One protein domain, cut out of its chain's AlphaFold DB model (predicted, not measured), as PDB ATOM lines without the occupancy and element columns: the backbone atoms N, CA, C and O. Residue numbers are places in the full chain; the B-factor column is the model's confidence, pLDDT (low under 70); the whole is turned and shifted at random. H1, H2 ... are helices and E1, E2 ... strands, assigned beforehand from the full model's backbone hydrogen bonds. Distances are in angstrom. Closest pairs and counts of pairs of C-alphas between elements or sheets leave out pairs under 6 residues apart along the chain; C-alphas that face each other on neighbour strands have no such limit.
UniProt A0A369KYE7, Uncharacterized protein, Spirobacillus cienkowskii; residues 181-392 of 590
ATOM      1  N   LEU A 181     135.536 144.615 117.691       83.75
ATOM      2  CA  LEU A 181     134.881 145.045 118.927       83.75
ATOM      3  C   LEU A 181     134.858 146.561 119.093       83.75
ATOM      4  O   LEU A 181     133.839 147.099 119.510       83.75
ATOM      5  N   LYS A 182     135.932 147.256 118.705       82.38
ATOM      6  CA  LYS A 182     135.945 148.728 118.678       82.38
ATOM      7  C   LYS A 182     134.872 149.277 117.732       82.38
ATOM      8  O   LYS A 182     134.250 150.290 118.024       82.38
ATOM      9  N   THR A 183     134.650 148.597 116.607       84.06
ATOM     10  CA  THR A 183     133.606 148.966 115.637       84.06
ATOM     11  C   THR A 183     132.204 148.720 116.198       84.06
ATOM     12  O   THR A 183     131.291 149.486 115.910       84.06
ATOM     13  N   LEU A 184     132.024 147.676 117.013       85.12
ATOM     14  CA  LEU A 184     130.761 147.415 117.711       85.12
ATOM     15  C   LEU A 184     130.491 148.417 118.835       85.12
ATOM     16  O   LEU A 184     129.337 148.755 119.077       85.12
ATOM     17  N   ASN A 185     131.537 148.848 119.541       81.56
ATOM     18  CA  ASN A 185     131.424 149.782 120.648       81.56
ATOM     19  C   ASN A 185     132.704 150.619 120.807       81.56
ATOM     20  O   ASN A 185     133.758 150.117 121.206       81.56
ATOM     21  N   ALA A 186     132.578 151.921 120.535       76.12
ATOM     22  CA  ALA A 186     133.677 152.880 120.586       76.12
ATOM     23  C   ALA A 186     134.266 153.066 121.997       76.12
ATOM     24  O   ALA A 186     135.422 153.470 122.114       76.12
ATOM     25  N   SER A 187     133.513 152.743 123.058       71.38
ATOM     26  CA  SER A 187     133.988 152.843 124.443       71.38
ATOM     27  C   SER A 187     134.909 151.689 124.854       71.38
ATOM     28  O   SER A 187     135.484 151.721 125.942       71.38
ATOM     29  N   ILE A 188     135.049 150.649 124.024       71.12
ATOM     30  CA  ILE A 188     135.949 149.530 124.308       71.12
ATOM     31  C   ILE A 188     137.375 149.907 123.895       71.12
ATOM     32  O   ILE A 188     137.697 150.015 122.709       71.12
ATOM     33  N   ASP A 189     138.255 150.065 124.887       67.31
ATOM     34  CA  ASP A 189     139.679 150.314 124.657       67.31
ATOM     35  C   ASP A 189     140.361 149.088 124.038       67.31
ATOM     36  O   ASP A 189     140.672 148.090 124.697       67.31
ATOM     37  N   TYR A 190     140.632 149.193 122.740       62.84
ATOM     38  CA  TYR A 190     141.183 148.108 121.949       62.84
ATOM     39  C   TYR A 190     142.640 147.756 122.289       62.84
ATOM     40  O   TYR A 190     143.094 146.659 121.960       62.84
ATOM     41  N   LYS A 191     143.373 148.623 123.007       58.25
ATOM     42  CA  LYS A 191     144.722 148.291 123.500       58.25
ATOM     43  C   LYS A 191     144.696 147.123 124.492       58.25
ATOM     44  O   LYS A 191     145.693 146.422 124.646       58.25
ATOM     45  N   LYS A 192     143.540 146.845 125.105       60.97
ATOM     46  CA  LYS A 192     143.327 145.696 125.997       60.97
ATOM     47  C   LYS A 192     143.132 144.366 125.237       60.97
ATOM     48  O   LYS A 192     143.164 143.313 125.872       60.97
ATOM     49  N   PHE A 193     143.033 144.355 123.894       60.06
ATOM     50  CA  PHE A 193     142.870 143.123 123.089       60.06
ATOM     51  C   PHE A 193     144.012 142.132 123.117       60.06
ATOM     52  O   PHE A 193     143.750 140.929 123.040       60.06
ATOM     53  N   ASP A 194     145.239 142.575 123.359       64.12
ATOM     54  CA  ASP A 194     146.326 141.628 123.583       64.12
ATOM     55  C   ASP A 194     146.125 140.832 124.879       64.12
ATOM     56  O   ASP A 194     146.466 139.652 124.918       64.12
ATOM     57  N   ILE A 195     145.480 141.401 125.907       63.50
ATOM     58  CA  ILE A 195     145.112 140.669 127.131       63.50
ATOM     59  C   ILE A 195     144.053 139.611 126.816       63.50
ATOM     60  O   ILE A 195     144.191 138.477 127.274       63.50
ATOM     61  N   TYR A 196     143.034 139.942 126.013       64.38
ATOM     62  CA  TYR A 196     141.994 138.986 125.617       64.38
ATOM     63  C   TYR A 196     142.580 137.851 124.751       64.38
ATOM     64  O   TYR A 196     142.343 136.678 125.039       64.38
ATOM     65  N   LYS A 197     143.451 138.158 123.777       59.81
ATOM     66  CA  LYS A 197     144.177 137.150 122.976       59.81
ATOM     67  C   LYS A 197     145.084 136.262 123.829       59.81
ATOM     68  O   LYS A 197     145.076 135.042 123.685       59.81
ATOM     69  N   GLN A 198     145.830 136.857 124.758       59.12
ATOM     70  CA  GLN A 198     146.665 136.122 125.714       59.12
ATOM     71  C   GLN A 198     145.838 135.322 126.725       59.12
ATOM     72  O   GLN A 198     146.369 134.420 127.366       59.12
ATOM     73  N   ALA A 199     144.552 135.622 126.896       55.28
ATOM     74  CA  ALA A 199     143.700 134.880 127.807       55.28
ATOM     75  C   ALA A 199     143.190 133.556 127.241       55.28
ATOM     76  O   ALA A 199     142.757 132.723 128.028       55.28
ATOM     77  N   GLN A 200     143.289 133.313 125.931       52.88
ATOM     78  CA  GLN A 200     142.927 132.019 125.349       52.88
ATOM     79  C   GLN A 200     143.773 130.866 125.936       52.88
ATOM     80  O   GLN A 200     143.178 129.910 126.427       52.88
ATOM     81  N   PRO A 201     145.121 130.958 126.020       48.88
ATOM     82  CA  PRO A 201     145.904 129.991 126.795       48.88
ATOM     83  C   PRO A 201     145.733 130.145 128.320       48.88
ATOM     84  O   PRO A 201     145.939 129.178 129.048       48.88
ATOM     85  N   ASN A 202     145.328 131.323 128.827       43.53
ATOM     86  CA  ASN A 202     145.288 131.615 130.273       43.53
ATOM     87  C   ASN A 202     143.931 131.394 130.963       43.53
ATOM     88  O   ASN A 202     143.865 131.449 132.191       43.53
ATOM     89  N   LEU A 203     142.860 131.091 130.228       45.53
ATOM     90  CA  LEU A 203     141.575 130.659 130.793       45.53
ATOM     91  C   LEU A 203     141.720 129.343 131.575       45.53
ATOM     92  O   LEU A 203     140.906 129.063 132.452       45.53
ATOM     93  N   ALA A 204     142.794 128.591 131.323       38.75
ATOM     94  CA  ALA A 204     143.124 127.311 131.937       38.75
ATOM     95  C   ALA A 204     144.312 127.351 132.928       38.75
ATOM     96  O   ALA A 204     144.571 126.353 133.600       38.75
ATOM     97  N   ILE A 205     144.988 128.491 133.123       43.38
ATOM     98  CA  ILE A 205     146.171 128.559 133.996       43.38
ATOM     99  C   ILE A 205     145.748 128.714 135.466       43.38
ATOM    100  O   ILE A 205     145.846 129.774 136.080       43.38
ATOM    101  N   SER A 206     145.349 127.607 136.093       40.72
ATOM    102  CA  SER A 206     145.768 127.353 137.477       40.72
ATOM    103  C   SER A 206     147.189 126.805 137.425       40.72
ATOM    104  O   SER A 206     147.419 125.613 137.595       40.72
ATOM    105  N   VAL A 207     148.094 127.700 137.049       43.69
ATOM    106  CA  VAL A 207     149.543 127.634 137.124       43.69
ATOM    107  C   VAL A 207     150.128 126.301 137.629       43.69
ATOM    108  O   VAL A 207     150.077 125.986 138.818       43.69
ATOM    109  N   GLN A 208     150.799 125.575 136.732       43.06
ATOM    110  CA  GLN A 208     151.966 124.783 137.117       43.06
ATOM    111  C   GLN A 208     153.019 125.760 137.696       43.06
ATOM    112  O   GLN A 208     153.699 126.466 136.964       43.06
ATOM    113  N   ASN A 209     153.097 125.870 139.023       37.16
ATOM    114  CA  ASN A 209     154.217 126.417 139.812       37.16
ATOM    115  C   ASN A 209     154.748 127.873 139.647       37.16
ATOM    116  O   ASN A 209     155.689 128.228 140.350       37.16
ATOM    117  N   THR A 210     154.185 128.779 138.851       39.06
ATOM    118  CA  THR A 210     154.565 130.212 138.823       39.06
ATOM    119  C   THR A 210     153.759 131.119 139.778       39.06
ATOM    120  O   THR A 210     152.648 131.569 139.509       39.06
ATOM    121  N   LYS A 211     154.373 131.476 140.910       40.31
ATOM    122  CA  LYS A 211     153.836 132.400 141.928       40.31
ATOM    123  C   LYS A 211     153.421 133.801 141.431       40.31
ATOM    124  O   LYS A 211     152.803 134.513 142.207       40.31
ATOM    125  N   ASN A 212     153.688 134.205 140.186       41.88
ATOM    126  CA  ASN A 212     153.451 135.577 139.729       41.88
ATOM    127  C   ASN A 212     152.761 135.643 138.346       41.88
ATOM    128  O   ASN A 212     153.258 135.097 137.365       41.88
ATOM    129  N   SER A 213     151.661 136.412 138.276       42.41
ATOM    130  CA  SER A 213     151.144 137.210 137.132       42.41
ATOM    131  C   SER A 213     150.009 136.724 136.196       42.41
ATOM    132  O   SER A 213     149.291 137.588 135.695       42.41
ATOM    133  N   ASN A 214     149.733 135.430 135.969       43.94
ATOM    134  CA  ASN A 214     148.758 135.041 134.912       43.94
ATOM    135  C   ASN A 214     147.311 134.743 135.364       43.94
ATOM    136  O   ASN A 214     146.406 134.755 134.526       43.94
ATOM    137  N   SER A 215     147.043 134.553 136.661       48.88
ATOM    138  CA  SER A 215     145.690 134.275 137.188       48.88
ATOM    139  C   SER A 215     144.717 135.463 137.098       48.88
ATOM    140  O   SER A 215     143.503 135.258 137.112       48.88
ATOM    141  N   ASN A 216     145.223 136.692 136.952       55.16
ATOM    142  CA  ASN A 216     144.392 137.899 136.908       55.16
ATOM    143  C   ASN A 216     143.696 138.111 135.556       55.16
ATOM    144  O   ASN A 216     142.615 138.690 135.522       55.16
ATOM    145  N   LYS A 217     144.241 137.607 134.441       60.16
ATOM    146  CA  LYS A 217     143.723 137.936 133.096       60.16
ATOM    147  C   LYS A 217     142.323 137.370 132.842       60.16
ATOM    148  O   LYS A 217     141.435 138.120 132.466       60.16
ATOM    149  N   ALA A 218     142.074 136.088 133.123       59.97
ATOM    150  CA  ALA A 218     140.741 135.494 132.941       59.97
ATOM    151  C   ALA A 218     139.677 136.096 133.883       59.97
ATOM    152  O   ALA A 218     138.503 136.190 133.523       59.97
ATOM    153  N   ALA A 219     140.086 136.527 135.084       61.31
ATOM    154  CA  ALA A 219     139.212 137.252 136.001       61.31
ATOM    155  C   ALA A 219     138.853 138.640 135.448       61.31
ATOM    156  O   ALA A 219     137.676 138.993 135.452       61.31
ATOM    157  N   ILE A 220     139.827 139.376 134.899       65.25
ATOM    158  CA  ILE A 220     139.607 140.681 134.255       65.25
ATOM    159  C   ILE A 220     138.554 140.562 133.147       65.25
ATOM    160  O   ILE A 220     137.563 141.279 133.189       65.25
ATOM    161  N   ILE A 221     138.691 139.595 132.230       70.94
ATOM    162  CA  ILE A 221     137.712 139.394 131.143       70.94
ATOM    163  C   ILE A 221     136.335 139.077 131.700       70.94
ATOM    164  O   ILE A 221     135.341 139.657 131.276       70.94
ATOM    165  N   LYS A 222     136.250 138.157 132.665       72.56
ATOM    166  CA  LYS A 222     134.967 137.791 133.263       72.56
ATOM    167  C   LYS A 222     134.262 139.013 133.867       72.56
ATOM    168  O   LYS A 222     133.039 139.123 133.771       72.56
ATOM    169  N   HIS A 223     135.011 139.902 134.506       68.44
ATOM    170  CA  HIS A 223     134.478 141.063 135.217       68.44
ATOM    171  C   HIS A 223     134.360 142.329 134.357       68.44
ATOM    172  O   HIS A 223     133.871 143.337 134.854       68.44
ATOM    173  N   ASP A 224     134.705 142.266 133.072       71.94
ATOM    174  CA  ASP A 224     134.576 143.381 132.135       71.94
ATOM    175  C   ASP A 224     133.117 143.588 131.693       71.94
ATOM    176  O   ASP A 224     132.601 142.883 130.825       71.94
ATOM    177  N   TYR A 225     132.413 144.521 132.333       73.94
ATOM    178  CA  TYR A 225     130.995 144.761 132.051       73.94
ATOM    179  C   TYR A 225     130.757 145.296 130.638       73.94
ATOM    180  O   TYR A 225     129.916 144.740 129.937       73.94
ATOM    181  N   THR A 226     131.536 146.279 130.188       74.44
ATOM    182  CA  THR A 226     131.386 146.906 128.865       74.44
ATOM    183  C   THR A 226     131.551 145.891 127.730       74.44
ATOM    184  O   THR A 226     130.777 145.888 126.765       74.44
ATOM    185  N   LEU A 227     132.512 144.972 127.859       81.38
ATOM    186  CA  LEU A 227     132.707 143.881 126.903       81.38
ATOM    187  C   LEU A 227     131.472 142.975 126.812       81.38
ATOM    188  O   LEU A 227     130.986 142.679 125.718       81.38
ATOM    189  N   TRP A 228     130.956 142.515 127.955       85.31
ATOM    190  CA  TRP A 228     129.835 141.576 127.966       85.31
ATOM    191  C   TRP A 228     128.504 142.240 127.616       85.31
ATOM    192  O   TRP A 228     127.702 141.609 126.934       85.31
ATOM    193  N   GLU A 229     128.285 143.504 127.975       81.19
ATOM    194  CA  GLU A 229     127.137 144.290 127.497       81.19
ATOM    195  C   GLU A 229     127.117 144.399 125.971       81.19
ATOM    196  O   GLU A 229     126.049 144.372 125.367       81.19
ATOM    197  N   THR A 230     128.290 144.427 125.338       85.25
ATOM    198  CA  THR A 230     128.410 144.464 123.876       85.25
ATOM    199  C   THR A 230     128.136 143.096 123.238       85.25
ATOM    200  O   THR A 230     127.502 143.013 122.189       85.25
ATOM    201  N   ILE A 231     128.591 141.998 123.855       90.62
ATOM    202  CA  ILE A 231     128.532 140.653 123.252       90.62
ATOM    203  C   ILE A 231     127.219 139.920 123.560       90.62
ATOM    204  O   ILE A 231     126.641 139.302 122.664       90.62
ATOM    205  N   LEU A 232     126.744 139.952 124.810       92.06
ATOM    206  CA  LEU A 232     125.592 139.167 125.284       92.06
ATOM    207  C   LEU A 232     124.281 139.389 124.508       92.06
ATOM    208  O   LEU A 232     123.541 138.409 124.335       92.06
ATOM    209  N   PRO A 233     123.966 140.600 123.999       90.38
ATOM    210  CA  PRO A 233     122.762 140.816 123.202       90.38
ATOM    211  C   PRO A 233     122.663 139.921 121.960       90.38
ATOM    212  O   PRO A 233     121.549 139.650 121.510       90.38
ATOM    213  N   CYS A 234     123.781 139.387 121.440       94.31
ATOM    214  CA  CYS A 234     123.762 138.468 120.294       94.31
ATOM    215  C   CYS A 234     122.893 137.227 120.541       94.31
ATOM    216  O   CYS A 234     122.280 136.708 119.611       94.31
ATOM    217  N   LEU A 235     122.744 136.796 121.801       95.62
ATOM    218  CA  LEU A 235     121.905 135.658 122.179       95.62
ATOM    219  C   LEU A 235     120.404 135.882 121.919       95.62
ATOM    220  O   LEU A 235     119.620 134.955 122.103       95.62
ATOM    221  N   ASN A 236     119.977 137.099 121.563       91.62
ATOM    222  CA  ASN A 236     118.610 137.390 121.113       91.62
ATOM    223  C   ASN A 236     118.435 137.235 119.592       91.62
ATOM    224  O   ASN A 236     117.309 137.242 119.110       91.62
ATOM    225  N   ASN A 237     119.525 137.094 118.835       90.81
ATOM    226  CA  ASN A 237     119.520 137.099 117.375       90.81
ATOM    227  C   ASN A 237     120.035 135.763 116.825       90.81
ATOM    228  O   ASN A 237     121.125 135.674 116.250       90.81
ATOM    229  N   LYS A 238     119.273 134.689 117.067       92.12
ATOM    230  CA  LYS A 238     119.563 133.369 116.495       92.12
ATOM    231  C   LYS A 238     119.201 133.379 115.012       92.12
ATOM    232  O   LYS A 238     118.058 133.650 114.665       92.12
ATOM    233  N   VAL A 239     120.156 133.014 114.163       88.19
ATOM    234  CA  VAL A 239     119.977 132.997 112.703       88.19
ATOM    235  C   VAL A 239     119.869 131.592 112.128       88.19
ATOM    236  O   VAL A 239     119.162 131.389 111.149       88.19
ATOM    237  N   LEU A 240     120.564 130.610 112.709       85.50
ATOM    238  CA  LEU A 240     120.630 129.268 112.133       85.50
ATOM    239  C   LEU A 240     120.840 128.195 113.202       85.50
ATOM    240  O   LEU A 240     121.186 128.473 114.354       85.50
ATOM    241  N   TYR A 241     120.600 126.957 112.790       89.44
ATOM    242  CA  TYR A 241     120.744 125.756 113.583       89.44
ATOM    243  C   TYR A 241     121.271 124.605 112.726       89.44
ATOM    244  O   TYR A 241     120.832 124.447 111.589       89.44
ATOM    245  N   TYR A 242     122.168 123.787 113.277       88.06
ATOM    246  CA  TYR A 242     122.510 122.488 112.697       88.06
ATOM    247  C   TYR A 242     122.908 121.474 113.775       88.06
ATOM    248  O   TYR A 242     123.195 121.830 114.921       88.06
ATOM    249  N   GLU A 243     122.937 120.197 113.403       89.62
ATOM    250  CA  GLU A 243     123.314 119.089 114.282       89.62
ATOM    251  C   GLU A 243     124.564 118.374 113.774       89.62
ATOM    252  O   GLU A 243     124.869 118.378 112.583       89.62
ATOM    253  N   PHE A 244     125.291 117.737 114.690       85.62
ATOM    254  CA  PHE A 244     126.402 116.852 114.356       85.62
ATOM    255  C   PHE A 244     126.593 115.789 115.441       85.62
ATOM    256  O   PHE A 244     126.227 115.981 116.600       85.62
ATOM    257  N   TYR A 245     127.202 114.659 115.086       85.06
ATOM    258  CA  TYR A 245     127.573 113.638 116.063       85.06
ATOM    259  C   TYR A 245     128.956 113.915 116.657       85.06
ATOM    260  O   TYR A 245     129.921 114.167 115.927       85.06
ATOM    261  N   HIS A 246     129.067 113.841 117.986       83.88
ATOM    262  CA  HIS A 246     130.323 114.017 118.698       83.88
ATOM    263  C   HIS A 246     130.892 112.676 119.165       83.88
ATOM    264  O   HIS A 246     130.384 112.070 120.104       83.88
ATOM    265  N   HIS A 247     132.011 112.247 118.573       76.12
ATOM    266  CA  HIS A 247     132.567 110.905 118.777       76.12
ATOM    267  C   HIS A 247     133.098 110.666 120.194       76.12
ATOM    268  O   HIS A 247     132.742 109.657 120.790       76.12
ATOM    269  N   LEU A 248     133.896 111.582 120.769       76.62
ATOM    270  CA  LEU A 248     134.405 111.380 122.140       76.62
ATOM    271  C   LEU A 248     133.299 111.421 123.197       76.62
ATOM    272  O   LEU A 248     133.275 110.594 124.098       76.62
ATOM    273  N   LEU A 249     132.351 112.349 123.057       78.38
ATOM    274  CA  LEU A 249     131.178 112.416 123.920       78.38
ATOM    275  C   LEU A 249     130.142 111.319 123.626       78.38
ATOM    276  O   LEU A 249     129.188 111.223 124.398       78.38
ATOM    277  N   ALA A 250     130.308 110.552 122.546       82.38
ATOM    278  CA  ALA A 250     129.379 109.537 122.056       82.38
ATOM    279  C   ALA A 250     127.906 109.999 122.072       82.38
ATOM    280  O   ALA A 250     127.024 109.307 122.574       82.38
ATOM    281  N   THR A 251     127.642 111.221 121.603       86.94
ATOM    282  CA  THR A 251     126.294 111.809 121.622       86.94
ATOM    283  C   THR A 251     126.095 112.779 120.468       86.94
ATOM    284  O   THR A 251     127.058 113.333 119.930       86.94
ATOM    285  N   LYS A 252     124.835 113.010 120.104       90.62
ATOM    286  CA  LYS A 252     124.468 114.085 119.189       90.62
ATOM    287  C   LYS A 252     124.605 115.437 119.887       90.62
ATOM    288  O   LYS A 252     124.252 115.616 121.058       90.62
ATOM    289  N   CYS A 253     125.113 116.394 119.136       91.25
ATOM    290  CA  CYS A 253     125.277 117.772 119.537       91.25
ATOM    291  C   CYS A 253     124.526 118.673 118.563       91.25
ATOM    292  O   CYS A 253     124.342 118.359 117.390       91.25
ATOM    293  N   SER A 254     124.130 119.822 119.075       94.00
ATOM    294  CA  SER A 254     123.450 120.871 118.341       94.00
ATOM    295  C   SER A 254     124.301 122.129 118.344       94.00
ATOM    296  O   SER A 254     125.048 122.368 119.292       94.00
ATOM    297  N   VAL A 255     124.174 122.939 117.299       92.50
ATOM    298  CA  VAL A 255     124.831 124.237 117.177       92.50
ATOM    299  C   VAL A 255     123.779 125.290 116.879       92.50
ATOM    300  O   VAL A 255     123.068 125.196 115.883       92.50
ATOM    301  N   ASP A 256     123.704 126.298 117.741       94.69
ATOM    302  CA  ASP A 256     122.953 127.523 117.482       94.69
ATOM    303  C   ASP A 256     123.929 128.588 116.952       94.69
ATOM    304  O   ASP A 256     124.990 128.808 117.544       94.69
ATOM    305  N   ILE A 257     123.580 129.248 115.844       91.81
ATOM    306  CA  ILE A 257     124.363 130.357 115.280       91.81
ATOM    307  C   ILE A 257     123.674 131.673 115.626       91.81
ATOM    308  O   ILE A 257     122.498 131.863 115.303       91.81
ATOM    309  N   PHE A 258     124.413 132.584 116.253       93.81
ATOM    310  CA  PHE A 258     123.937 133.899 116.677       93.81
ATOM    311  C   PHE A 258     124.646 135.010 115.917       93.81
ATOM    312  O   PHE A 258     125.856 134.937 115.698       93.81
ATOM    313  N   LYS A 259     123.903 136.053 115.548       91.75
ATOM    314  CA  LYS A 259     124.443 137.240 114.887       91.75
ATOM    315  C   LYS A 259     124.759 138.335 115.909       91.75
ATOM    316  O   LYS A 259     123.915 138.702 116.724       91.75
ATOM    317  N   LEU A 260     125.973 138.873 115.841       91.38
ATOM    318  CA  LEU A 260     126.452 140.014 116.617       91.38
ATOM    319  C   LEU A 260     126.736 141.188 115.662       91.38
ATOM    320  O   LEU A 260     127.512 141.063 114.714       91.38
ATOM    321  N   GLY A 261     126.098 142.335 115.896       85.31
ATOM    322  CA  GLY A 261     126.214 143.499 115.013       85.31
ATOM    323  C   GLY A 261     125.801 143.202 113.566       85.31
ATOM    324  O   GLY A 261     124.860 142.448 113.311       85.31
ATOM    325  N   LEU A 262     126.500 143.807 112.601       77.06
ATOM    326  CA  LEU A 262     126.127 143.718 111.186       77.06
ATOM    327  C   LEU A 262     126.549 142.402 110.516       77.06
ATOM    328  O   LEU A 262     125.785 141.876 109.703       77.06
ATOM    329  N   ASN A 263     127.726 141.861 110.844       85.25
ATOM    330  CA  ASN A 263     128.345 140.773 110.078       85.25
ATOM    331  C   ASN A 263     129.137 139.742 110.906       85.25
ATOM    332  O   ASN A 263     129.842 138.927 110.310       85.25
ATOM    333  N   ILE A 264     129.042 139.745 112.237       89.12
ATOM    334  CA  ILE A 264     129.754 138.776 113.087       89.12
ATOM    335  C   ILE A 264     128.808 137.646 113.461       89.12
ATOM    336  O   ILE A 264     127.660 137.888 113.833       89.12
ATOM    337  N   TYR A 265     129.304 136.414 113.412       89.50
ATOM    338  CA  TYR A 265     128.534 135.222 113.743       89.50
ATOM    339  C   TYR A 265     129.274 134.368 114.761       89.50
ATOM    340  O   TYR A 265     130.479 134.141 114.637       89.50
ATOM    341  N   ILE A 266     128.538 133.905 115.770       91.75
ATOM    342  CA  ILE A 266     129.041 133.091 116.879       91.75
ATOM    343  C   ILE A 266     128.305 131.752 116.865       91.75
ATOM    344  O   ILE A 266     127.081 131.710 116.991       91.75
ATOM    345  N   GLU A 267     129.053 130.659 116.734       90.50
ATOM    346  CA  GLU A 267     128.527 129.297 116.834       90.50
ATOM    347  C   GLU A 267     128.647 128.796 118.276       90.50
ATOM    348  O   GLU A 267     129.756 128.662 118.799       90.50
ATOM    349  N   ILE A 268     127.518 128.479 118.914       93.12
ATOM    350  CA  ILE A 268     127.483 127.879 120.253       93.12
ATOM    351  C   ILE A 268     126.993 126.440 120.133       93.12
ATOM    352  O   ILE A 268     125.848 126.188 119.755       93.12
ATOM    353  N   ALA A 269     127.868 125.494 120.465       91.56
ATOM    354  CA  ALA A 269     127.591 124.068 120.425       91.56
ATOM    355  C   ALA A 269     127.188 123.535 121.805       91.56
ATOM    356  O   ALA A 269     127.690 123.999 122.833       91.56
ATOM    357  N   TYR A 270     126.292 122.546 121.832       92.81
ATOM    358  CA  TYR A 270     125.854 121.883 123.056       92.81
ATOM    359  C   TYR A 270     125.421 120.430 122.836       92.81
ATOM    360  O   TYR A 270     124.942 120.071 121.763       92.81
ATOM    361  N   THR A 271     125.552 119.577 123.857       92.31
ATOM    362  CA  THR A 271     125.028 118.198 123.799       92.31
ATOM    363  C   THR A 271     123.498 118.196 123.794       92.31
ATOM    364  O   THR A 271     122.878 118.953 124.540       92.31
ATOM    365  N   GLN A 272     122.865 117.341 122.986       92.38
ATOM    366  CA  GLN A 272     121.398 117.227 122.963       92.38
ATOM    367  C   GLN A 272     120.846 116.617 124.249       92.38
ATOM    368  O   GLN A 272     119.793 117.020 124.736       92.38
ATOM    369  N   THR A 273     121.571 115.664 124.823       89.62
ATOM    370  CA  THR A 273     121.233 115.061 126.108       89.62
ATOM    371  C   THR A 273     122.038 115.706 127.229       89.62
ATOM    372  O   THR A 273     123.207 116.083 127.060       89.62
ATOM    373  N   SER A 274     121.396 115.861 128.387       88.38
ATOM    374  CA  SER A 274     122.095 116.232 129.614       88.38
ATOM    375  C   SER A 274     123.010 115.089 130.036       88.38
ATOM    376  O   SER A 274     122.660 113.916 129.914       88.38
ATOM    377  N   LYS A 275     124.190 115.432 130.541       84.19
ATOM    378  CA  LYS A 275     125.130 114.486 131.131       84.19
ATOM    379  C   LYS A 275     125.152 114.694 132.633       84.19
ATOM    380  O   LYS A 275     125.189 115.832 133.095       84.19
ATOM    381  N   ASN A 276     125.152 113.599 133.383       82.56
ATOM    382  CA  ASN A 276     125.459 113.652 134.803       82.56
ATOM    383  C   ASN A 276     126.973 113.807 134.955       82.56
ATOM    384  O   ASN A 276     127.740 112.923 134.569       82.56
ATOM    385  N   ILE A 277     127.401 114.965 135.442       80.12
ATOM    386  CA  ILE A 277     128.804 115.330 135.562       80.12
ATOM    387  C   ILE A 277     129.170 115.349 137.042       80.12
ATOM    388  O   ILE A 277     128.735 116.231 137.786       80.12
ATOM    389  N   SER A 278     129.993 114.384 137.454       77.50
ATOM    390  CA  SER A 278     130.593 114.339 138.787       77.50
ATOM    391  C   SER A 278     131.887 115.145 138.821       77.50
ATOM    392  O   SER A 278     132.735 114.996 137.944       77.50
ATOM    393  N   PHE A 279     132.067 115.967 139.850       76.44
ATOM    394  CA  PHE A 279     133.302 116.713 140.086       76.44
ATOM    395  C   PHE A 279     133.525 116.956 141.582       76.44
ATOM    396  O   PHE A 279     132.587 117.014 142.373       76.44
ATOM    397  N   ASN A 280     134.777 117.146 141.974       69.75
ATOM    398  CA  ASN A 280     135.173 117.521 143.321       69.75
ATOM    399  C   ASN A 280     135.297 119.046 143.421       69.75
ATOM    400  O   ASN A 280     135.933 119.720 142.608       69.75
ATOM    401  N   THR A 281     134.688 119.608 144.459       67.00
ATOM    402  CA  THR A 281     134.838 121.022 144.819       67.00
ATOM    403  C   THR A 281     136.274 121.356 145.234       67.00
ATOM    404  O   THR A 281     137.111 120.479 145.425       67.00
ATOM    405  N   ALA A 282     136.570 122.645 145.437       63.94
ATOM    406  CA  ALA A 282     137.866 123.070 145.978       63.94
ATOM    407  C   ALA A 282     138.169 122.465 147.364       63.94
ATOM    408  O   ALA A 282     139.332 122.296 147.703       63.94
ATOM    409  N   SER A 283     137.129 122.110 148.126       67.06
ATOM    410  CA  SER A 283     137.209 121.385 149.398       67.06
ATOM    411  C   SER A 283     137.134 119.859 149.232       67.06
ATOM    412  O   SER A 283     136.757 119.170 150.171       67.06
ATOM    413  N   TYR A 284     137.377 119.338 148.024       65.81
ATOM    414  CA  TYR A 284     137.339 117.914 147.667       65.81
ATOM    415  C   TYR A 284     136.019 117.175 147.945       65.81
ATOM    416  O   TYR A 284     135.958 115.953 147.871       65.81
ATOM    417  N   LYS A 285     134.920 117.898 148.195       71.19
ATOM    418  CA  LYS A 285     133.584 117.290 148.274       71.19
ATOM    419  C   LYS A 285     133.093 116.956 146.873       71.19
ATOM    420  O   LYS A 285     133.089 117.855 146.025       71.19
ATOM    421  N   LYS A 286     132.659 115.713 146.670       76.56
ATOM    422  CA  LYS A 286     132.048 115.238 145.427       76.56
ATOM    423  C   LYS A 286     130.668 115.867 145.246       76.56
ATOM    424  O   LYS A 286     129.826 115.786 146.134       76.56
ATOM    425  N   ASN A 287     130.455 116.477 144.090       76.75
ATOM    426  CA  ASN A 287     129.193 117.035 143.630       76.75
ATOM    427  C   ASN A 287     128.843 116.439 142.269       76.75
ATOM    428  O   ASN A 287     129.732 116.065 141.505       76.75
ATOM    429  N   ASN A 288     127.550 116.414 141.963       81.25
ATOM    430  CA  ASN A 288     127.010 115.980 140.682       81.25
ATOM    431  C   ASN A 288     126.083 117.069 140.141       81.25
ATOM    432  O   ASN A 288     125.335 117.668 140.913       81.25
ATOM    433  N   VAL A 289     126.129 117.317 138.836       80.50
ATOM    434  CA  VAL A 289     125.209 118.230 138.143       80.50
ATOM    435  C   VAL A 289     124.762 117.574 136.845       80.50
ATOM    436  O   VAL A 289     125.597 117.045 136.109       80.50
ATOM    437  N   THR A 290     123.462 117.616 136.550       85.38
ATOM    438  CA  THR A 290     122.911 117.011 135.334       85.38
ATOM    439  C   THR A 290     122.668 118.099 134.304       85.38
ATOM    440  O   THR A 290     121.626 118.743 134.267       85.38
ATOM    441  N   THR A 291     123.647 118.319 133.430       87.94
ATOM    442  CA  THR A 291     123.606 119.441 132.490       87.94
ATOM    443  C   THR A 291     124.144 119.093 131.113       87.94
ATOM    444  O   THR A 291     124.892 118.134 130.927       87.94
ATOM    445  N   ARG A 292     123.776 119.894 130.114       89.44
ATOM    446  CA  ARG A 292     124.344 119.814 128.768       89.44
ATOM    447  C   ARG A 292     125.732 120.450 128.747       89.44
ATOM    448  O   ARG A 292     125.944 121.514 129.327       89.44
ATOM    449  N   ILE A 293     126.685 119.835 128.057       88.06
ATOM    450  CA  ILE A 293     128.015 120.432 127.853       88.06
ATOM    451  C   ILE A 293     127.880 121.484 126.754       88.06
ATOM    452  O   ILE A 293     127.374 121.140 125.693       88.06
ATOM    453  N   CYS A 294     128.297 122.730 127.007       89.75
ATOM    454  CA  CYS A 294     128.177 123.859 126.072       89.75
ATOM    455  C   CYS A 294     129.541 124.528 125.831       89.75
ATOM    456  O   CYS A 294     130.335 124.659 126.769       89.75
ATOM    457  N   TRP A 295     129.815 124.967 124.602       87.69
ATOM    458  CA  TRP A 295     131.047 125.680 124.250       87.69
ATOM    459  C   TRP A 295     130.875 126.555 123.009       87.69
ATOM    460  O   TRP A 295     130.024 126.296 122.157       87.69
ATOM    461  N   ILE A 296     131.702 127.595 122.898       87.94
ATOM    462  CA  ILE A 296     131.760 128.434 121.698       87.94
ATOM    463  C   ILE A 296     132.651 127.726 120.682       87.94
ATOM    464  O   ILE A 296     133.856 127.570 120.893       87.94
ATOM    465  N   LYS A 297     132.038 127.276 119.589       84.38
ATOM    466  CA  LYS A 297     132.684 126.469 118.557       84.38
ATOM    467  C   LYS A 297     133.507 127.328 117.597       84.38
ATOM    468  O   LYS A 297     134.633 126.958 117.275       84.38
ATOM    469  N   ASN A 298     132.961 128.458 117.143       84.31
ATOM    470  CA  ASN A 298     133.632 129.335 116.183       84.31
ATOM    471  C   ASN A 298     133.089 130.775 116.216       84.31
ATOM    472  O   ASN A 298     131.946 130.998 116.616       84.31
ATOM    473  N   VAL A 299     133.903 131.728 115.749       86.44
ATOM    474  CA  VAL A 299     133.538 133.135 115.528       86.44
ATOM    475  C   VAL A 299     134.085 133.584 114.173       86.44
ATOM    476  O   VAL A 299     135.290 133.497 113.930       86.44
ATOM    477  N   TYR A 300     133.220 134.069 113.284       84.81
ATOM    478  CA  TYR A 300     133.601 134.466 111.923       84.81
ATOM    479  C   TYR A 300     132.856 135.715 111.444       84.81
ATOM    480  O   TYR A 300     131.835 136.108 112.009       84.81
ATOM    481  N   LEU A 301     133.398 136.346 110.398       84.25
ATOM    482  CA  LEU A 301     132.815 137.516 109.742       84.25
ATOM    483  C   LEU A 301     132.232 137.113 108.391       84.25
ATOM    484  O   LEU A 301     132.907 136.465 107.590       84.25
ATOM    485  N   PHE A 302     130.999 137.524 108.112       77.75
ATOM    486  CA  PHE A 302     130.308 137.163 106.878       77.75
ATOM    487  C   PHE A 302     129.667 138.383 106.211       77.75
ATOM    488  O   PHE A 302     128.779 139.021 106.768       77.75
ATOM    489  N   ASN A 303     130.139 138.720 105.007       62.81
ATOM    490  CA  ASN A 303     129.989 140.059 104.428       62.81
ATOM    491  C   ASN A 303     128.762 140.257 103.512       62.81
ATOM    492  O   ASN A 303     128.761 141.192 102.716       62.81
ATOM    493  N   LYS A 304     127.721 139.412 103.584       56.53
ATOM    494  CA  LYS A 304     126.471 139.623 102.825       56.53
ATOM    495  C   LYS A 304     125.227 139.523 103.706       56.53
ATOM    496  O   LYS A 304     125.107 138.634 104.543       56.53
ATOM    497  N   THR A 305     124.332 140.484 103.500       46.72
ATOM    498  CA  THR A 305     123.150 140.816 104.309       46.72
ATOM    499  C   THR A 305     121.889 140.031 103.956       46.72
ATOM    500  O   THR A 305     120.937 140.082 104.727       46.72
ATOM    501  N   ASN A 306     121.874 139.266 102.864       43.56
ATOM    502  CA  ASN A 306     120.674 138.549 102.439       43.56
ATOM    503  C   ASN A 306     120.819 137.057 102.731       43.56
ATOM    504  O   ASN A 306     121.306 136.287 101.907       43.56
ATOM    505  N   TYR A 307     120.387 136.664 103.930       46.91
ATOM    506  CA  TYR A 307     120.041 135.278 104.221       46.91
ATOM    507  C   TYR A 307     118.840 134.903 103.358       46.91
ATOM    508  O   TYR A 307     117.701 135.217 103.695       46.91
ATOM    509  N   THR A 308     119.076 134.246 102.230       45.78
ATOM    510  CA  THR A 308     118.008 133.507 101.566       45.78
ATOM    511  C   THR A 308     117.890 132.148 102.242       45.78
ATOM    512  O   THR A 308     118.886 131.446 102.395       45.78
ATOM    513  N   ASN A 309     116.669 131.750 102.601       47.75
ATOM    514  CA  ASN A 309     116.350 130.416 103.134       47.75
ATOM    515  C   ASN A 309     116.664 129.266 102.153       47.75
ATOM    516  O   ASN A 309     116.496 128.100 102.495       47.75
ATOM    517  N   ASN A 310     117.131 129.583 100.942       45.75
ATOM    518  CA  ASN A 310     117.574 128.610  99.962       45.75
ATOM    519  C   ASN A 310     119.066 128.321 100.133       45.75
ATOM    520  O   ASN A 310     119.912 129.218 100.105       45.75
ATOM    521  N   ASN A 311     119.362 127.035 100.313       49.31
ATOM    522  CA  ASN A 311     120.697 126.458 100.326       49.31
ATOM    523  C   ASN A 311     121.573 127.070  99.213       49.31
ATOM    524  O   ASN A 311     121.184 127.010  98.052       49.31
ATOM    525  N   ALA A 312     122.767 127.565  99.579       50.97
ATOM    526  CA  ALA A 312     123.942 127.784  98.710       50.97
ATOM    527  C   ALA A 312     124.474 129.210  98.435       50.97
ATOM    528  O   ALA A 312     125.355 129.337  97.589       50.97
ATOM    529  N   GLU A 313     124.127 130.262  99.181       51.22
ATOM    530  CA  GLU A 313     124.822 131.561  99.010       51.22
ATOM    531  C   GLU A 313     125.753 131.945 100.170       51.22
ATOM    532  O   GLU A 313     125.555 132.923 100.884       51.22
ATOM    533  N   TRP A 314     126.852 131.192 100.315       56.41
ATOM    534  CA  TRP A 314     127.949 131.525 101.234       56.41
ATOM    535  C   TRP A 314     129.141 132.103 100.460       56.41
ATOM    536  O   TRP A 314     130.105 131.414 100.144       56.41
ATOM    537  N   GLY A 315     129.050 133.384 100.097       50.78
ATOM    538  CA  GLY A 315     129.976 134.076  99.185       50.78
ATOM    539  C   GLY A 315     131.370 134.439  99.727       50.78
ATOM    540  O   GLY A 315     132.081 135.188  99.070       50.78
ATOM    541  N   CYS A 316     131.780 133.958 100.905       64.00
ATOM    542  CA  CYS A 316     133.061 134.321 101.536       64.00
ATOM    543  C   CYS A 316     133.795 133.092 102.100       64.00
ATOM    544  O   CYS A 316     134.122 133.042 103.289       64.00
ATOM    545  N   LEU A 317     134.019 132.084 101.248       71.50
ATOM    546  CA  LEU A 317     134.846 130.913 101.562       71.50
ATOM    547  C   LEU A 317     136.200 130.981 100.850       71.50
ATOM    548  O   LEU A 317     136.297 131.472  99.725       71.50
ATOM    549  N   THR A 318     137.253 130.538 101.536       71.75
ATOM    550  CA  THR A 318     138.584 130.364 100.943       71.75
ATOM    551  C   THR A 318     138.527 129.244  99.913       71.75
ATOM    552  O   THR A 318     137.616 128.411  99.962       71.75
ATOM    553  N   SER A 319     139.551 129.116  99.061       66.12
ATOM    554  CA  SER A 319     139.655 127.987  98.117       66.12
ATOM    555  C   SER A 319     139.851 126.625  98.789       66.12
ATOM    556  O   SER A 319     140.148 125.629  98.139       66.12
ATOM    557  N   PHE A 320     139.707 126.588 100.108       66.81
ATOM    558  CA  PHE A 320     139.894 125.456 100.989       66.81
ATOM    559  C   PHE A 320     138.625 125.092 101.762       66.81
ATOM    560  O   PHE A 320     138.683 124.224 102.626       66.81
ATOM    561  N   GLY A 321     137.493 125.750 101.481       71.06
ATOM    562  CA  GLY A 321     136.215 125.470 102.138       71.06
ATOM    563  C   GLY A 321     136.113 126.003 103.573       71.06
ATOM    564  O   GLY A 321     135.213 125.598 104.309       71.06
ATOM    565  N   ASN A 322     137.013 126.905 103.982       76.56
ATOM    566  CA  ASN A 322     136.966 127.600 105.276       76.56
ATOM    567  C   ASN A 322     136.372 129.003 105.106       76.56
ATOM    568  O   ASN A 322     136.312 129.520 103.994       76.56
ATOM    569  N   TYR A 323     135.998 129.663 106.200       78.62
ATOM    570  CA  TYR A 323     135.632 131.084 106.160       78.62
ATOM    571  C   TYR A 323     136.835 131.953 105.742       78.62
ATOM    572  O   TYR A 323     137.967 131.666 106.128       78.62
ATOM    573  N   THR A 324     136.628 133.017 104.957       78.25
ATOM    574  CA  THR A 324     137.732 133.915 104.544       78.25
ATOM    575  C   THR A 324     138.107 134.931 105.612       78.25
ATOM    576  O   THR A 324     139.278 135.286 105.728       78.25
ATOM    577  N   ASN A 325     137.131 135.411 106.388       81.12
ATOM    578  CA  ASN A 325     137.296 136.546 107.292       81.12
ATOM    579  C   ASN A 325     137.007 136.144 108.744       81.12
ATOM    580  O   ASN A 325     135.990 135.511 109.035       81.12
ATOM    581  N   TYR A 326     137.873 136.565 109.667       80.94
ATOM    582  CA  TYR A 326     137.749 136.265 111.096       80.94
ATOM    583  C   TYR A 326     137.948 137.524 111.942       80.94
ATOM    584  O   TYR A 326     138.819 138.339 111.638       80.94
ATOM    585  N   ALA A 327     137.167 137.646 113.017       82.00
ATOM    586  CA  ALA A 327     137.260 138.741 113.981       82.00
ATOM    587  C   ALA A 327     138.373 138.467 115.005       82.00
ATOM    588  O   ALA A 327     138.137 137.806 116.014       82.00
ATOM    589  N   ASP A 328     139.582 138.947 114.712       78.44
ATOM    590  CA  ASP A 328     140.837 138.651 115.427       78.44
ATOM    591  C   ASP A 328     140.800 139.006 116.926       78.44
ATOM    592  O   ASP A 328     141.376 138.333 117.778       78.44
ATOM    593  N   ASP A 329     140.059 140.048 117.279       79.25
ATOM    594  CA  ASP A 329     139.875 140.539 118.645       79.25
ATOM    595  C   ASP A 329     138.770 139.822 119.447       79.25
ATOM    596  O   ASP A 329     138.719 139.955 120.668       79.25
ATOM    597  N   LEU A 330     137.932 139.002 118.802       83.56
ATOM    598  CA  LEU A 330     136.884 138.194 119.450       83.56
ATOM    599  C   LEU A 330     137.298 136.738 119.708       83.56
ATOM    600  O   LEU A 330     136.521 135.932 120.220       83.56
ATOM    601  N   TRP A 331     138.533 136.380 119.374       76.06
ATOM    602  CA  TRP A 331     139.026 135.003 119.412       76.06
ATOM    603  C   TRP A 331     139.090 134.361 120.786       76.06
ATOM    604  O   TRP A 331     138.958 133.143 120.895       76.06
ATOM    605  N   PHE A 332     139.226 135.168 121.834       76.94
ATOM    606  CA  PHE A 332     139.211 134.698 123.218       76.94
ATOM    607  C   PHE A 332     137.907 133.970 123.591       76.94
ATOM    608  O   PHE A 332     137.871 133.248 124.587       76.94
ATOM    609  N   LEU A 333     136.838 134.164 122.809       81.69
ATOM    610  CA  LEU A 333     135.569 133.471 122.983       81.69
ATOM    611  C   LEU A 333     135.651 131.988 122.603       81.69
ATOM    612  O   LEU A 333     134.976 131.182 123.231       81.69
ATOM    613  N   ILE A 334     136.441 131.611 121.593       79.25
ATOM    614  CA  ILE A 334     136.472 130.233 121.080       79.25
ATOM    615  C   ILE A 334     137.131 129.305 122.107       79.25
ATOM    616  O   ILE A 334     138.242 129.559 122.571       79.25
ATOM    617  N   GLN A 335     136.457 128.197 122.426       73.00
ATOM    618  CA  GLN A 335     136.857 127.262 123.481       73.00
ATOM    619  C   GLN A 335     136.942 125.838 122.925       73.00
ATOM    620  O   GLN A 335     135.947 125.304 122.431       73.00
ATOM    621  N   LYS A 336     138.113 125.192 123.028       68.56
ATOM    622  CA  LYS A 336     138.322 123.821 122.539       68.56
ATOM    623  C   LYS A 336     138.552 122.827 123.685       68.56
ATOM    624  O   LYS A 336     139.367 123.092 124.559       68.56
ATOM    625  N   PRO A 337     137.926 121.639 123.659       63.34
ATOM    626  CA  PRO A 337     138.090 120.622 124.702       63.34
ATOM    627  C   PRO A 337     139.511 120.056 124.851       63.34
ATOM    628  O   PRO A 337     139.933 119.761 125.964       63.34
ATOM    629  N   ILE A 338     140.248 119.880 123.748       56.44
ATOM    630  CA  ILE A 338     141.591 119.266 123.762       56.44
ATOM    631  C   ILE A 338     142.654 120.182 124.382       56.44
ATOM    632  O   ILE A 338     143.634 119.696 124.940       56.44
ATOM    633  N   ASP A 339     142.426 121.493 124.334       57.25
ATOM    634  CA  ASP A 339     143.333 122.503 124.875       57.25
ATOM    635  C   ASP A 339     143.407 122.403 126.399       57.25
ATOM    636  O   ASP A 339     144.489 122.469 126.982       57.25
ATOM    637  N   TYR A 340     142.285 122.075 127.044       58.03
ATOM    638  CA  TYR A 340     142.262 121.801 128.477       58.03
ATOM    639  C   TYR A 340     143.149 120.621 128.855       58.03
ATOM    640  O   TYR A 340     143.595 120.585 129.995       58.03
ATOM    641  N   LEU A 341     143.462 119.695 127.933       57.25
ATOM    642  CA  LEU A 341     144.270 118.538 128.292       57.25
ATOM    643  C   LEU A 341     145.690 118.955 128.740       57.25
ATOM    644  O   LEU A 341     146.245 118.427 129.702       57.25
ATOM    645  N   PHE A 342     146.264 119.926 128.032       55.03
ATOM    646  CA  PHE A 342     147.644 120.373 128.223       55.03
ATOM    647  C   PHE A 342     147.752 121.711 128.961       55.03
ATOM    648  O   PHE A 342     148.846 122.092 129.368       55.03
ATOM    649  N   GLN A 343     146.642 122.434 129.125       55.88
ATOM    650  CA  GLN A 343     146.639 123.771 129.722       55.88
ATOM    651  C   GLN A 343     146.221 123.796 131.196       55.88
ATOM    652  O   GLN A 343     146.476 124.793 131.872       55.88
ATOM    653  N   VAL A 344     145.585 122.739 131.715       56.91
ATOM    654  CA  VAL A 344     145.174 122.676 133.127       56.91
ATOM    655  C   VAL A 344     146.176 121.896 133.971       56.91
ATOM    656  O   VAL A 344     146.780 120.926 133.518       56.91
ATOM    657  N   SER A 345     146.363 122.311 135.225       59.34
ATOM    658  CA  SER A 345     147.263 121.602 136.136       59.34
ATOM    659  C   SER A 345     146.695 120.249 136.564       59.34
ATOM    660  O   SER A 345     145.481 120.048 136.613       59.34
ATOM    661  N   ASN A 346     147.573 119.332 136.979       63.72
ATOM    662  CA  ASN A 346     147.189 118.016 137.510       63.72
ATOM    663  C   ASN A 346     146.199 118.112 138.692       63.72
ATOM    664  O   ASN A 346     145.368 117.230 138.885       63.72
ATOM    665  N   GLN A 347     146.220 119.217 139.448       63.22
ATOM    666  CA  GLN A 347     145.253 119.489 140.521       63.22
ATOM    667  C   GLN A 347     143.826 119.763 140.012       63.22
ATOM    668  O   GLN A 347     142.857 119.578 140.742       63.22
ATOM    669  N   VAL A 348     143.662 120.247 138.781       66.00
ATOM    670  CA  VAL A 348     142.340 120.428 138.158       66.00
ATOM    671  C   VAL A 348     141.802 119.094 137.661       66.00
ATOM    672  O   VAL A 348     140.607 118.837 137.781       66.00
ATOM    673  N   TYR A 349     142.679 118.211 137.190       68.44
ATOM    674  CA  TYR A 349     142.308 116.844 136.839       68.44
ATOM    675  C   TYR A 349     141.837 116.031 138.037       68.44
ATOM    676  O   TYR A 349     140.791 115.393 137.970       68.44
ATOM    677  N   SER A 350     142.523 116.129 139.178       65.25
ATOM    678  CA  SER A 350     142.049 115.472 140.404       65.25
ATOM    679  C   SER A 350     140.675 116.000 140.853       65.25
ATOM    680  O   SER A 350     139.903 115.290 141.507       65.25
ATOM    681  N   ARG A 351     140.297 117.216 140.425       67.31
ATOM    682  CA  ARG A 351     138.950 117.761 140.635       67.31
ATOM    683  C   ARG A 351     137.875 117.183 139.720       67.31
ATOM    684  O   ARG A 351     136.709 117.332 140.054       67.31
ATOM    685  N   THR A 352     138.191 116.477 138.638       65.56
ATOM    686  CA  THR A 352     137.168 115.715 137.893       65.56
ATOM    687  C   THR A 352     136.889 114.346 138.511       65.56
ATOM    688  O   THR A 352     136.074 113.597 137.981       65.56
ATOM    689  N   GLY A 353     137.561 113.995 139.618       56.28
ATOM    690  CA  GLY A 353     137.417 112.690 140.270       56.28
ATOM    691  C   GLY A 353     137.864 111.520 139.390       56.28
ATOM    692  O   GLY A 353     137.430 110.395 139.608       56.28
ATOM    693  N   SER A 354     138.674 111.788 138.362       54.19
ATOM    694  CA  SER A 354     139.178 110.784 137.428       54.19
ATOM    695  C   SER A 354     140.679 110.631 137.657       54.19
ATOM    696  O   SER A 354     141.458 111.458 137.197       54.19
ATOM    697  N   GLU A 355     141.081 109.589 138.385       46.66
ATOM    698  CA  GLU A 355     142.499 109.213 138.536       46.66
ATOM    699  C   GLU A 355     143.096 108.702 137.213       46.66
ATOM    700  O   GLU A 355     144.304 108.748 137.009       46.66
ATOM    701  N   ASN A 356     142.231 108.319 136.267       43.84
ATOM    702  CA  ASN A 356     142.588 107.939 134.908       43.84
ATOM    703  C   ASN A 356     142.038 108.960 133.904       43.84
ATOM    704  O   ASN A 356     140.884 109.379 133.999       43.84
ATOM    705  N   LEU A 357     142.862 109.329 132.918       46.88
ATOM    706  CA  LEU A 357     142.534 110.164 131.756       46.88
ATOM    707  C   LEU A 357     141.461 109.493 130.873       46.88
ATOM    708  O   LEU A 357     141.727 109.051 129.758       46.88
ATOM    709  N   ILE A 358     140.228 109.378 131.363       51.19
ATOM    710  CA  ILE A 358     139.093 108.934 130.553       51.19
ATOM    711  C   ILE A 358     138.843 110.010 129.488       51.19
ATOM    712  O   ILE A 358     138.870 111.205 129.790       51.19
ATOM    713  N   ALA A 359     138.529 109.588 128.260       53.34
ATOM    714  CA  ALA A 359     138.277 110.438 127.088       53.34
ATOM    715  C   ALA A 359     137.269 111.599 127.303       53.34
ATOM    716  O   ALA A 359     137.231 112.536 126.508       53.34
ATOM    717  N   ASN A 360     136.483 111.563 128.386       58.56
ATOM    718  CA  ASN A 360     135.489 112.574 128.752       58.56
ATOM    719  C   ASN A 360     135.997 113.664 129.715       58.56
ATOM    720  O   ASN A 360     135.370 114.722 129.790       58.56
ATOM    721  N   SER A 361     137.103 113.449 130.440       64.94
ATOM    722  CA  SER A 361     137.603 114.402 131.450       64.94
ATOM    723  C   SER A 361     137.863 115.811 130.874       64.94
ATOM    724  O   SER A 361     137.352 116.775 131.449       64.94
ATOM    725  N   PRO A 362     138.486 115.981 129.687       69.81
ATOM    726  CA  PRO A 362     138.714 117.315 129.115       69.81
ATOM    727  C   PRO A 362     137.426 118.093 128.811       69.81
ATOM    728  O   PRO A 362     137.391 119.312 128.945       69.81
ATOM    729  N   TYR A 363     136.337 117.403 128.458       71.56
ATOM    730  CA  TYR A 363     135.041 118.031 128.164       71.56
ATOM    731  C   TYR A 363     134.274 118.421 129.420       71.56
ATOM    732  O   TYR A 363     133.511 119.384 129.406       71.56
ATOM    733  N   ILE A 364     134.474 117.678 130.506       71.62
ATOM    734  CA  ILE A 364     133.958 118.033 131.827       71.62
ATOM    735  C   ILE A 364     134.674 119.291 132.332       71.62
ATOM    736  O   ILE A 364     134.022 120.226 132.796       71.62
ATOM    737  N   ILE A 365     135.999 119.344 132.174       72.62
ATOM    738  CA  ILE A 365     136.810 120.518 132.518       72.62
ATOM    739  C   ILE A 365     136.395 121.717 131.663       72.62
ATOM    740  O   ILE A 365     136.124 122.778 132.219       72.62
ATOM    741  N   LEU A 366     136.261 121.534 130.345       73.19
ATOM    742  CA  LEU A 366     135.733 122.537 129.419       73.19
ATOM    743  C   LEU A 366     134.380 123.071 129.898       73.19
ATOM    744  O   LEU A 366     134.227 124.274 130.064       73.19
ATOM    745  N   ALA A 367     133.410 122.191 130.161       76.31
ATOM    746  CA  ALA A 367     132.074 122.595 130.589       76.31
ATOM    747  C   ALA A 367     132.123 123.437 131.876       76.31
ATOM    748  O   ALA A 367     131.492 124.492 131.961       76.31
ATOM    749  N   TRP A 368     132.935 123.013 132.846       74.25
ATOM    750  CA  TRP A 368     133.101 123.726 134.105       74.25
ATOM    751  C   TRP A 368     133.784 125.091 133.938       74.25
ATOM    752  O   TRP A 368     133.347 126.085 134.524       74.25
ATOM    753  N   TYR A 369     134.853 125.164 133.145       73.62
ATOM    754  CA  TYR A 369     135.613 126.396 132.921       73.62
ATOM    755  C   TYR A 369     134.866 127.390 132.033       73.62
ATOM    756  O   TYR A 369     134.902 128.589 132.318       73.62
ATOM    757  N   ASN A 370     134.142 126.909 131.023       75.94
ATOM    758  CA  ASN A 370     133.310 127.742 130.163       75.94
ATOM    759  C   ASN A 370     132.269 128.487 130.986       75.94
ATOM    760  O   ASN A 370     132.194 129.705 130.905       75.94
ATOM    761  N   GLU A 371     131.545 127.797 131.863       73.94
ATOM    762  CA  GLU A 371     130.618 128.467 132.780       73.94
ATOM    763  C   GLU A 371     131.329 129.340 133.810       73.94
ATOM    764  O   GLU A 371     130.824 130.379 134.233       73.94
ATOM    765  N   LYS A 372     132.516 128.933 134.269       73.62
ATOM    766  CA  LYS A 372     133.238 129.709 135.274       73.62
ATOM    767  C   LYS A 372     133.755 131.031 134.718       73.62
ATOM    768  O   LYS A 372     133.816 131.966 135.518       73.62
ATOM    769  N   TYR A 373     134.122 131.124 133.442       72.00
ATOM    770  CA  TYR A 373     134.862 132.269 132.902       72.00
ATOM    771  C   TYR A 373     134.266 132.917 131.643       72.00
ATOM    772  O   TYR A 373     134.638 134.046 131.336       72.00
ATOM    773  N   SER A 374     133.325 132.273 130.949       81.44
ATOM    774  CA  SER A 374     132.607 132.862 129.813       81.44
ATOM    775  C   SER A 374     131.177 133.205 130.209       81.44
ATOM    776  O   SER A 374     130.316 132.326 130.283       81.44
ATOM    777  N   LYS A 375     130.909 134.503 130.420       84.12
ATOM    778  CA  LYS A 375     129.541 134.976 130.687       84.12
ATOM    779  C   LYS A 375     128.598 134.646 129.529       84.12
ATOM    780  O   LYS A 375     127.432 134.374 129.770       84.12
ATOM    781  N   LEU A 376     129.092 134.598 128.287       90.44
ATOM    782  CA  LEU A 376     128.262 134.231 127.135       90.44
ATOM    783  C   LEU A 376     127.706 132.802 127.237       90.44
ATOM    784  O   LEU A 376     126.536 132.592 126.931       90.44
ATOM    785  N   ILE A 377     128.502 131.833 127.703       90.38
ATOM    786  CA  ILE A 377     128.019 130.459 127.923       90.38
ATOM    787  C   ILE A 377     127.089 130.378 129.139       90.38
ATOM    788  O   ILE A 377     126.087 129.666 129.079       90.38
ATOM    789  N   GLU A 378     127.390 131.113 130.214       88.12
ATOM    790  CA  GLU A 378     126.524 131.206 131.399       88.12
ATOM    791  C   GLU A 378     125.123 131.729 131.022       88.12
ATOM    792  O   GLU A 378     124.130 131.041 131.257       88.12
ATOM    793  N   GLU A 379     125.040 132.869 130.327       90.12
ATOM    794  CA  GLU A 379     123.771 133.447 129.861       90.12
ATOM    795  C   GLU A 379     123.054 132.568 128.833       90.12
ATOM    796  O   GLU A 379     121.830 132.431 128.877       90.12
ATOM    797  N   PHE A 380     123.792 131.930 127.917       94.00
ATOM    798  CA  PHE A 380     123.212 130.984 126.962       94.00
ATOM    799  C   PHE A 380     122.512 129.826 127.684       94.00
ATOM    800  O   PHE A 380     121.370 129.494 127.357       94.00
ATOM    801  N   LYS A 381     123.162 129.240 128.697       91.94
ATOM    802  CA  LYS A 381     122.568 128.177 129.515       91.94
ATOM    803  C   LYS A 381     121.336 128.650 130.270       91.94
ATOM    804  O   LYS A 381     120.339 127.934 130.271       91.94
ATOM    805  N   ILE A 382     121.381 129.846 130.855       89.44
ATOM    806  CA  ILE A 382     120.242 130.437 131.571       89.44
ATOM    807  C   ILE A 382     119.045 130.598 130.628       89.44
ATOM    808  O   ILE A 382     117.958 130.112 130.937       89.44
ATOM    809  N   LYS A 383     119.251 131.187 129.444       89.88
ATOM    810  CA  LYS A 383     118.201 131.358 128.423       89.88
ATOM    811  C   LYS A 383     117.612 130.043 127.921       89.88
ATOM    812  O   LYS A 383     116.441 129.994 127.566       89.88
ATOM    813  N   LYS A 384     118.420 128.985 127.869       90.69
ATOM    814  CA  LYS A 384     117.986 127.636 127.486       90.69
ATOM    815  C   LYS A 384     117.479 126.797 128.662       90.69
ATOM    816  O   LYS A 384     117.132 125.636 128.459       90.69
ATOM    817  N   SER A 385     117.465 127.357 129.871       88.25
ATOM    818  CA  SER A 385     117.094 126.664 131.111       88.25
ATOM    819  C   SER A 385     117.930 125.405 131.390       88.25
ATOM    820  O   SER A 385     117.435 124.423 131.936       88.25
ATOM    821  N   PHE A 386     119.214 125.412 131.018       89.25
ATOM    822  CA  PHE A 386     120.148 124.337 131.352       89.25
ATOM    823  C   PHE A 386     120.710 124.538 132.764       89.25
ATOM    824  O   PHE A 386     121.021 125.660 133.164       89.25
ATOM    825  N   GLU A 387     120.905 123.449 133.514       86.12
ATOM    826  CA  GLU A 387     121.522 123.529 134.843       86.12
ATOM    827  C   GLU A 387     122.962 124.071 134.768       86.12
ATOM    828  O   GLU A 387     123.721 123.738 133.856       86.12
ATOM    829  N   LEU A 388     123.364 124.881 135.746       83.75
ATOM    830  CA  LEU A 388     124.736 125.381 135.880       83.75
ATOM    831  C   LEU A 388     125.520 124.522 136.887       83.75
ATOM    832  O   LEU A 388     124.989 124.159 137.936       83.75
ATOM    833  N   PHE A 389     126.815 124.285 136.643       71.88
ATOM    834  CA  PHE A 389     127.747 123.610 137.568       71.88
ATOM    835  C   PHE A 389     127.797 124.289 138.932       71.88
ATOM    836  O   PHE A 389     127.999 123.661 139.972       71.88
ATOM    837  N   LYS A 390     127.650 125.613 138.923       62.69
ATOM    838  CA  LYS A 390     127.419 126.397 140.123       62.69
ATOM    839  C   LYS A 390     125.930 126.672 140.208       62.69
ATOM    840  O   LYS A 390     125.487 127.772 139.890       62.69
ATOM    841  N   SER A 391     125.172 125.769 140.812       45.28
ATOM    842  CA  SER A 391     123.939 126.142 141.509       45.28
ATOM    843  C   SER A 391     124.261 126.999 142.759       45.28
ATOM    844  O   SER A 391     123.849 126.739 143.880       45.28
ATOM    845  N   LYS A 392     125.000 128.102 142.556       43.19
ATOM    846  CA  LYS A 392     124.752 129.393 143.203       43.19
ATOM    847  C   LYS A 392     123.845 130.251 142.302       43.19
ATOM    848  O   LYS A 392     123.868 131.474 142.414       43.19
TER     849      LYS A 392
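Overview. This is residues 181 to 392 of the 590 residues of an uncharacterized protein of Spirobacillus cienkowskii (UniProt A0A369KYE7). A strongly twisted sheet of four strands, E1, E2, E3 and E6, has H4, H5 and H9 over one face, and the hairpin of E4 and E5 continues from one end of it beside H8. H2 packs on H5, and H3 on the end of H8; residues 203 to 214 and 302 to 324 are long loops towards opposite ends of the longest axis. The 212 printed residues include nine named helices and seven named strands, H1 to H4, E1 to E7, then H5 to H9; the class is mixed, and the sheet, in the order E1, E2, E3, E6, is antiparallel. The whole is compact, with a radius of gyration of the C-alphas of 17.8 A and spans of 52 by 39 by 35 A.

Arrangement. H1, residues 181 to 184, is close to but not clearly touching H2, residues 190 to 202. H2 touches H3, residues 215 to 223, with the closest C-alphas, of Ala 199 and Ala 218, 6.0 A apart. H4, residues 225 to 236, is on the sheet of E1, residues 238 to 246, E2, 251 to 260, E3, 264 to 271, and E6, 294 to 301, at a height of 11.1 A. E1, E2 and E3 form a meander, each the antiparallel neighbour of the one before. Within hydrogen-bond range are N 244 and O 253 of E1 and E2, 2.9 A, N 256 and O 268 of E2 and E3, 2.9 A, and N 267 and O 298 of E3 and E6, 2.9 A. The hairpin of E4, residues 275 to 280, and E5, 286 to 291, has N 277 and O 289 at 2.8 A. E7, residues 325 to 327, pairs with no named strand. H5, residues 328 to 333, is over E6 and touches H2, with C-alphas 200 and 332 closest at 5.1 A. The hub H8, residues 361 to 373, only grazes the sheet; it touches H3 with residue 373 alone, H6, residues 339 to 343, and, only just with 3 pairs of C-alphas within 8 A, H7, residues 346 to 350. H9, residues 375 to 383, touches H8 only at the corner, on the same face as H4. O i to N i+4 pairs are all within range in H6 to H9, 4 of 9 in H2 with 7 of 10 i+3 pairs, 4 of 5 in H3, 4 of 8 in H4, and 0 of 2 in H5 with 1 of 3 i+3 pairs.

Along the chain. H1 begins at C-alpha 181, (134.881, 145.045, 118.927), and H9 ends at C-alpha 383, (118.201, 131.358, 128.423). E2 is 28.6 A long, E3 23.7 A and H2 18.9 A.

Size, cuts and confidence. The farthest C-alphas, of Lys 211 and Asn 310, are 55.6 A apart. The printed part has no cut; the links H2 to H3 and E6 to E7 are long. The mean pLDDT of the printed part is 72.4; 84 residues are under 70, among them 189 to 220 and 336 to 362.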